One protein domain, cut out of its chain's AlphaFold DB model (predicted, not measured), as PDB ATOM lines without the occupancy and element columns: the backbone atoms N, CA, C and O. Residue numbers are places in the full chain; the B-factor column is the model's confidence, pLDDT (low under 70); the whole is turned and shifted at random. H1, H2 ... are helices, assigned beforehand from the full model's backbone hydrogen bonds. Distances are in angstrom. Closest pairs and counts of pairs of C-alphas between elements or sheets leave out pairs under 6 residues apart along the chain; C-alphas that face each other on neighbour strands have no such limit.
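What this domain is: This is residues 169 to 227 of the 414 residues of an uncharacterized protein of Coprinellus micaceus (UniProt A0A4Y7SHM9). A narrow, open V of two longer helices, H3 and H2, which run opposite ways from a tight turn between them, makes the body, and a thin arm that includes the short helix H1 sticks out from it with residues 169 to 182. This arm makes much of the length; the C-alphas span 57 by 25 by 16 A. The printed part has 59 residues, with three named helices in the order H1, H2, H3 and no named strand, and its class is all helix. The whole is extended, with a radius of gyration of the C-alphas of 17.7 A.

How they stand to each other: H3, residues 206 to 220, is the longest helix. H2, residues 191 to 203, is close to H3 but not clearly touching it, with 1 pair of C-alphas within 8 A. Their closest C-alphas, those of Gly 200 and Leu 209, are 5.8 A apart, and their centres are 12.2 A apart. The two run opposite ways at a shallow tilt of 34 degrees, only just short of steep. H1, residues 172 to 178, is apart from H2 and from H3. In H1, H2 and H3 every O i to N i+4 pair is within hydrogen-bond range.

Where its parts are: H3 measures 20.9 A from C-alpha 206 at (-14.371, -23.740, 32.447) to C-alpha 220 at (-6.073, -6.044, 39.766). H2 measures 18.3 A from first to last C-alpha and H1 10.4 A, with C-alpha 172 at (-29.246, -21.199, 73.753).

The domain as a whole: The two C-alphas farthest apart, those of Cys 169 and Glu 223, are 58.4 A apart. Without residues 169 to 182, which stand free, the body spans 32 by 23 by 16 A. The link from H1 to H2, residues 179 to 190, is long, and that from H2 to H3 is tight. The printed part has no cut. Its mean pLDDT is 83.9, with residue 169 and residues 171 to 181 under 70.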
ATOM      1  N   CYS A 169     -36.494 -28.429  74.987       68.12
ATOM      2  CA  CYS A 169     -35.780 -27.174  75.157       68.12
ATOM      3  C   CYS A 169     -34.433 -27.271  74.452       68.12
ATOM      4  O   CYS A 169     -33.684 -28.235  74.645       68.12
ATOM      5  N   ILE A 170     -34.120 -26.269  73.637       70.50
ATOM      6  CA  ILE A 170     -32.795 -26.131  73.043       70.50
ATOM      7  C   ILE A 170     -32.004 -25.158  73.921       70.50
ATOM      8  O   ILE A 170     -32.406 -23.994  74.023       70.50
ATOM      9  N   PRO A 171     -30.881 -25.595  74.527       68.38
ATOM     10  CA  PRO A 171     -29.983 -24.683  75.220       68.38
ATOM     11  C   PRO A 171     -29.500 -23.606  74.248       68.38
ATOM     12  O   PRO A 171     -29.043 -23.949  73.150       68.38
ATOM     13  N   TYR A 172     -29.585 -22.331  74.635       60.66
ATOM     14  CA  TYR A 172     -29.246 -21.199  73.753       60.66
ATOM     15  C   TYR A 172     -27.854 -21.347  73.105       60.66
ATOM     16  O   TYR A 172     -27.678 -21.106  71.908       60.66
ATOM     17  N   GLU A 173     -26.889 -21.895  73.843       59.06
ATOM     18  CA  GLU A 173     -25.517 -22.068  73.349       59.06
ATOM     19  C   GLU A 173     -25.374 -23.139  72.266       59.06
ATOM     20  O   GLU A 173     -24.523 -23.022  71.386       59.06
ATOM     21  N   ARG A 174     -26.286 -24.115  72.220       57.28
ATOM     22  CA  ARG A 174     -26.320 -25.137  71.163       57.28
ATOM     23  C   ARG A 174     -26.819 -24.573  69.827       57.28
ATOM     24  O   ARG A 174     -26.422 -25.045  68.759       57.28
ATOM     25  N   VAL A 175     -27.672 -23.546  69.871       57.59
ATOM     26  CA  VAL A 175     -28.106 -22.791  68.679       57.59
ATOM     27  C   VAL A 175     -26.941 -21.967  68.129       57.59
ATOM     28  O   VAL A 175     -26.724 -21.906  66.921       57.59
ATOM     29  N   LYS A 176     -26.131 -21.392  69.022       53.50
ATOM     30  CA  LYS A 176     -24.936 -20.621  68.665       53.50
ATOM     31  C   LYS A 176     -23.844 -21.490  68.024       53.50
ATOM     32  O   LYS A 176     -23.198 -21.051  67.076       53.50
ATOM     33  N   GLU A 177     -23.673 -22.729  68.491       54.62
ATOM     34  CA  GLU A 177     -22.724 -23.702  67.922       54.62
ATOM     35  C   GLU A 177     -23.153 -24.240  66.546       54.62
ATOM     36  O   GLU A 177     -22.311 -24.431  65.668       54.62
ATOM     37  N   SER A 178     -24.456 -24.445  66.319       54.34
ATOM     38  CA  SER A 178     -24.991 -24.913  65.026       54.34
ATOM     39  C   SER A 178     -25.050 -23.819  63.951       54.34
ATOM     40  O   SER A 178     -25.058 -24.129  62.760       54.34
ATOM     41  N   LEU A 179     -24.992 -22.547  64.356       51.94
ATOM     42  CA  LEU A 179     -24.822 -21.371  63.495       51.94
ATOM     43  C   LEU A 179     -23.379 -20.835  63.522       51.94
ATOM     44  O   LEU A 179     -23.172 -19.629  63.372       51.94
ATOM     45  N   GLY A 180     -22.385 -21.704  63.756       55.06
ATOM     46  CA  GLY A 180     -20.973 -21.321  63.850       55.06
ATOM     47  C   GLY A 180     -20.595 -20.316  62.759       55.06
ATOM     48  O   GLY A 180     -20.751 -20.626  61.580       55.06
ATOM     49  N   GLY A 181     -20.151 -19.125  63.188       62.50
ATOM     50  CA  GLY A 181     -20.101 -17.837  62.470       62.50
ATOM     51  C   GLY A 181     -19.272 -17.767  61.188       62.50
ATOM     52  O   GLY A 181     -18.430 -16.887  61.021       62.50
ATOM     53  N   ARG A 182     -19.507 -18.693  60.269       70.31
ATOM     54  CA  ARG A 182     -18.985 -18.671  58.914       70.31
ATOM     55  C   ARG A 182     -19.857 -17.726  58.097       70.31
ATOM     56  O   ARG A 182     -21.081 -17.746  58.243       70.31
ATOM     57  N   PRO A 183     -19.251 -16.890  57.247       78.75
ATOM     58  CA  PRO A 183     -20.036 -16.027  56.393       78.75
ATOM     59  C   PRO A 183     -20.894 -16.868  55.431       78.75
ATOM     60  O   PRO A 183     -20.506 -17.993  55.099       78.75
ATOM     61  N   PRO A 184     -22.016 -16.326  54.923       85.19
ATOM     62  CA  PRO A 184     -22.900 -17.037  53.993       85.19
ATOM     63  C   PRO A 184     -22.207 -17.566  52.728       85.19
ATOM     64  O   PRO A 184     -22.716 -18.479  52.089       85.19
ATOM     65  N   TRP A 185     -21.051 -16.998  52.373       85.06
ATOM     66  CA  TRP A 185     -20.234 -17.392  51.226       85.06
ATOM     67  C   TRP A 185     -19.143 -18.423  51.554       85.06
ATOM     68  O   TRP A 185     -18.307 -18.695  50.705       85.06
ATOM     69  N   TYR A 186     -19.100 -19.030  52.744       86.06
ATOM     70  CA  TYR A 186     -18.232 -20.196  52.966       86.06
ATOM     71  C   TYR A 186     -18.632 -21.337  51.999       86.06
ATOM     72  O   TYR A 186     -19.828 -21.589  51.851       86.06
ATOM     73  N   PRO A 187     -17.699 -22.069  51.351       90.50
ATOM     74  CA  PRO A 187     -16.254 -22.164  51.601       90.50
ATOM     75  C   PRO A 187     -15.370 -21.160  50.842       90.50
ATOM     76  O   PRO A 187     -14.149 -21.298  50.868       90.50
ATOM     77  N   PHE A 188     -15.944 -20.174  50.155       90.50
ATOM     78  CA  PHE A 188     -15.181 -19.192  49.386       90.50
ATOM     79  C   PHE A 188     -14.443 -18.210  50.309       90.50
ATOM     80  O   PHE A 188     -14.937 -17.850  51.381       90.50
ATOM     81  N   GLN A 189     -13.239 -17.794  49.898       89.88
ATOM     82  CA  GLN A 189     -12.362 -16.937  50.708       89.88
ATOM     83  C   GLN A 189     -12.911 -15.510  50.822       89.88
ATOM     84  O   GLN A 189     -12.775 -14.874  51.867       89.88
ATOM     85  N   SER A 190     -13.590 -15.030  49.779       91.06
ATOM     86  CA  SER A 190     -14.272 -13.743  49.767       91.06
ATOM     87  C   SER A 190     -15.680 -13.837  49.171       91.06
ATOM     88  O   SER A 190     -16.040 -14.792  48.480       91.06
ATOM     89  N   ARG A 191     -16.488 -12.801  49.422       91.44
ATOM     90  CA  ARG A 191     -17.800 -12.651  48.785       91.44
ATOM     91  C   ARG A 191     -17.682 -12.497  47.264       91.44
ATOM     92  O   ARG A 191     -18.524 -13.028  46.550       91.44
ATOM     93  N   ALA A 192     -16.643 -11.811  46.781       91.50
ATOM     94  CA  ALA A 192     -16.398 -11.638  45.351       91.50
ATOM     95  C   ALA A 192     -16.108 -12.982  44.665       91.50
ATOM     96  O   ALA A 192     -16.692 -13.265  43.622       91.50
ATOM     97  N   ASP A 193     -15.304 -13.850  45.293       93.06
ATOM     98  CA  ASP A 193     -15.037 -15.201  44.776       93.06
ATOM     99  C   ASP A 193     -16.326 -16.016  44.652       93.06
ATOM    100  O   ASP A 193     -16.526 -16.712  43.661       93.06
ATOM    101  N   PHE A 194     -17.223 -15.907  45.637       93.88
ATOM    102  CA  PHE A 194     -18.530 -16.559  45.589       93.88
ATOM    103  C   PHE A 194     -19.419 -16.004  44.470       93.88
ATOM    104  O   PHE A 194     -20.029 -16.785  43.745       93.88
ATOM    105  N   GLU A 195     -19.500 -14.681  44.310       92.69
ATOM    106  CA  GLU A 195     -20.328 -14.052  43.272       92.69
ATOM    107  C   GLU A 195     -19.818 -14.385  41.859       92.69
ATOM    108  O   GLU A 195     -20.618 -14.741  40.991       92.69
ATOM    109  N   ILE A 196     -18.496 -14.381  41.646       93.12
ATOM    110  CA  ILE A 196     -17.876 -14.802  40.380       93.12
ATOM    111  C   ILE A 196     -18.086 -16.300  40.143       93.12
ATOM    112  O   ILE A 196     -18.471 -16.692  39.043       93.12
ATOM    113  N   ALA A 197     -17.878 -17.151  41.155       92.94
ATOM    114  CA  ALA A 197     -18.085 -18.594  41.025       92.94
ATOM    115  C   ALA A 197     -19.552 -18.941  40.738       92.94
ATOM    116  O   ALA A 197     -19.825 -19.832  39.934       92.94
ATOM    117  N   LYS A 198     -20.494 -18.219  41.354       92.69
ATOM    118  CA  LYS A 198     -21.927 -18.353  41.087       92.69
ATOM    119  C   LYS A 198     -22.252 -17.986  39.639       92.69
ATOM    120  O   LYS A 198     -22.883 -18.787  38.956       92.69
ATOM    121  N   LEU A 199     -21.786 -16.830  39.157       90.25
ATOM    122  CA  LEU A 199     -21.976 -16.426  37.758       90.25
ATOM    123  C   LEU A 199     -21.343 -17.435  36.792       90.25
ATOM    124  O   LEU A 199     -21.940 -17.793  35.778       90.25
ATOM    125  N   GLY A 200     -20.150 -17.925  37.131       91.62
ATOM    126  CA  GLY A 200     -19.463 -18.967  36.384       91.62
ATOM    127  C   GLY A 200     -20.309 -20.229  36.258       91.62
ATOM    128  O   GLY A 200     -20.493 -20.727  35.155       91.62
ATOM    129  N   LEU A 201     -20.887 -20.701  37.364       89.88
ATOM    130  CA  LEU A 201     -21.759 -21.875  37.373       89.88
ATOM    131  C   LEU A 201     -23.032 -21.680  36.535       89.88
ATOM    132  O   LEU A 201     -23.498 -22.626  35.905       89.88
ATOM    133  N   GLU A 202     -23.602 -20.475  36.549       89.25
ATOM    134  CA  GLU A 202     -24.851 -20.164  35.848       89.25
ATOM    135  C   GLU A 202     -24.659 -19.993  34.333       89.25
ATOM    136  O   GLU A 202     -25.554 -20.357  33.570       89.25
ATOM    137  N   ALA A 203     -23.521 -19.443  33.890       87.00
ATOM    138  CA  ALA A 203     -23.393 -18.928  32.525       87.00
ATOM    139  C   ALA A 203     -22.107 -19.310  31.775       87.00
ATOM    140  O   ALA A 203     -22.066 -19.147  30.554       87.00
ATOM    141  N   LEU A 204     -21.055 -19.786  32.451       90.94
ATOM    142  CA  LEU A 204     -19.727 -19.934  31.847       90.94
ATOM    143  C   LEU A 204     -19.229 -21.381  31.897       90.94
ATOM    144  O   LEU A 204     -19.310 -22.074  32.907       90.94
ATOM    145  N   ASN A 205     -18.618 -21.840  30.807       89.25
ATOM    146  CA  ASN A 205     -17.813 -23.059  30.850       89.25
ATOM    147  C   ASN A 205     -16.439 -22.792  31.495       89.25
ATOM    148  O   ASN A 205     -16.026 -21.645  31.656       89.25
ATOM    149  N   HIS A 206     -15.690 -23.854  31.809       91.50
ATOM    150  CA  HIS A 206     -14.371 -23.740  32.447       91.50
ATOM    151  C   HIS A 206     -13.411 -22.796  31.707       91.50
ATOM    152  O   HIS A 206     -12.799 -21.941  32.332       91.50
ATOM    153  N   ARG A 207     -13.341 -22.876  30.372       91.38
ATOM    154  CA  ARG A 207     -12.465 -22.009  29.564       91.38
ATOM    155  C   ARG A 207     -12.882 -20.538  29.651       91.38
ATOM    156  O   ARG A 207     -12.023 -19.664  29.706       91.38
ATOM    157  N   GLN A 208     -14.184 -20.260  29.632       92.50
ATOM    158  CA  GLN A 208     -14.718 -18.902  29.769       92.50
ATOM    159  C   GLN A 208     -14.483 -18.346  31.178       92.50
ATOM    160  O   GLN A 208     -14.117 -17.182  31.318       92.50
ATOM    161  N   LEU A 209     -14.648 -19.181  32.206       93.75
ATOM    162  CA  LEU A 209     -14.383 -18.805  33.591       93.75
ATOM    163  C   LEU A 209     -12.896 -18.495  33.812       93.75
ATOM    164  O   LEU A 209     -12.578 -17.453  34.377       93.75
ATOM    165  N   ASP A 210     -11.991 -19.332  33.299       94.81
ATOM    166  CA  ASP A 210     -10.544 -19.094  33.371       94.81
ATOM    167  C   ASP A 210     -10.150 -17.784  32.663       94.81
ATOM    168  O   ASP A 210      -9.353 -17.003  33.187       94.81
ATOM    169  N   ALA A 211     -10.744 -17.500  31.498       93.31
ATOM    170  CA  ALA A 211     -10.512 -16.253  30.766       93.31
ATOM    171  C   ALA A 211     -11.028 -15.016  31.528       93.31
ATOM    172  O   ALA A 211     -10.350 -13.982  31.561       93.31
ATOM    173  N   LEU A 212     -12.197 -15.120  32.172       93.50
ATOM    174  CA  LEU A 212     -12.737 -14.059  33.025       93.50
ATOM    175  C   LEU A 212     -11.812 -13.798  34.220       93.50
ATOM    176  O   LEU A 212     -11.435 -12.652  34.455       93.50
ATOM    177  N   LEU A 213     -11.396 -14.850  34.931       94.56
ATOM    178  CA  LEU A 213     -10.482 -14.742  36.072       94.56
ATOM    179  C   LEU A 213      -9.137 -14.129  35.664       94.56
ATOM    180  O   LEU A 213      -8.639 -13.240  36.350       94.56
ATOM    181  N   SER A 214      -8.581 -14.538  34.520       94.31
ATOM    182  CA  SER A 214      -7.349 -13.956  33.977       94.31
ATOM    183  C   SER A 214      -7.496 -12.458  33.679       94.31
ATOM    184  O   SER A 214      -6.607 -11.675  34.013       94.31
ATOM    185  N   THR A 215      -8.630 -12.041  33.111       93.38
ATOM    186  CA  THR A 215      -8.914 -10.624  32.818       93.38
ATOM    187  C   THR A 215      -9.053  -9.802  34.099       93.38
ATOM    188  O   THR A 215      -8.470  -8.723  34.212       93.38
ATOM    189  N   VAL A 216      -9.776 -10.326  35.094       92.44
ATOM    190  CA  VAL A 216      -9.918  -9.686  36.411       92.44
ATOM    191  C   VAL A 216      -8.556  -9.557  37.093       92.44
ATOM    192  O   VAL A 216      -8.227  -8.482  37.593       92.44
ATOM    193  N   GLN A 217      -7.731 -10.605  37.057       93.50
ATOM    194  CA  GLN A 217      -6.403 -10.580  37.662       93.50
ATOM    195  C   GLN A 217      -5.484  -9.544  37.002       93.50
ATOM    196  O   GLN A 217      -4.804  -8.819  37.721       93.50
ATOM    197  N   ARG A 218      -5.504  -9.414  35.668       94.19
ATOM    198  CA  ARG A 218      -4.771  -8.356  34.941       94.19
ATOM    199  C   ARG A 218      -5.185  -6.952  35.384       94.19
ATOM    200  O   ARG A 218      -4.328  -6.103  35.621       94.19
ATOM    201  N   CYS A 219      -6.488  -6.728  35.568       93.69
ATOM    202  CA  CYS A 219      -7.004  -5.449  36.062       93.69
ATOM    203  C   CYS A 219      -6.550  -5.162  37.503       93.69
ATOM    204  O   CYS A 219      -6.159  -4.040  37.816       93.69
ATOM    205  N   ILE A 220      -6.556  -6.173  38.380       92.19
ATOM    206  CA  ILE A 220      -6.073  -6.044  39.766       92.19
ATOM    207  C   ILE A 220      -4.564  -5.759  39.795       92.19
ATOM    208  O   ILE A 220      -4.111  -4.917  40.569       92.19
ATOM    209  N   SER A 221      -3.794  -6.414  38.923       94.00
ATOM    210  CA  SER A 221      -2.353  -6.188  38.760       94.00
ATOM    211  C   SER A 221      -2.009  -4.843  38.103       94.00
ATOM    212  O   SER A 221      -0.830  -4.531  37.967       94.00
ATOM    213  N   SER A 222      -3.005  -4.027  37.721       91.00
ATOM    214  CA  SER A 222      -2.832  -2.754  36.997       91.00
ATOM    215  C   SER A 222      -2.138  -2.888  35.632       91.00
ATOM    216  O   SER A 222      -1.604  -1.910  35.114       91.00
ATOM    217  N   GLU A 223      -2.155  -4.085  35.039       93.00
ATOM    218  CA  GLU A 223      -1.710  -4.312  33.657       93.00
ATOM    219  C   GLU A 223      -2.736  -3.759  32.659       93.00
ATOM    220  O   GLU A 223      -2.376  -3.293  31.583       93.00
ATOM    221  N   ASP A 224      -4.012  -3.748  33.055       90.94
ATOM    222  CA  ASP A 224      -5.132  -3.242  32.268       90.94
ATOM    223  C   ASP A 224      -6.150  -2.502  33.134       90.94
ATOM    224  O   ASP A 224      -6.124  -2.554  34.364       90.94
ATOM    225  N   THR A 225      -7.086  -1.811  32.484       91.56
ATOM    226  CA  THR A 225      -8.200  -1.132  33.153       91.56
ATOM    227  C   THR A 225      -9.520  -1.510  32.495       91.56
ATOM    228  O   THR A 225      -9.734  -1.238  31.315       91.56
ATOM    229  N   LEU A 226     -10.431  -2.098  33.272       90.00
ATOM    230  CA  LEU A 226     -11.809  -2.329  32.844       90.00
ATOM    231  C   LEU A 226     -12.628  -1.046  33.039       90.00
ATOM    232  O   LEU A 226     -12.901  -0.642  34.170       90.00
ATOM    233  N   SER A 227     -13.005  -0.398  31.937       92.69
ATOM    234  CA  SER A 227     -13.772   0.857  31.947       92.69
ATOM    235  C   SER A 227     -15.289   0.654  32.017       92.69
ATOM    236  O   SER A 227     -15.994   1.541  32.500       92.69
TER     237      SER A 227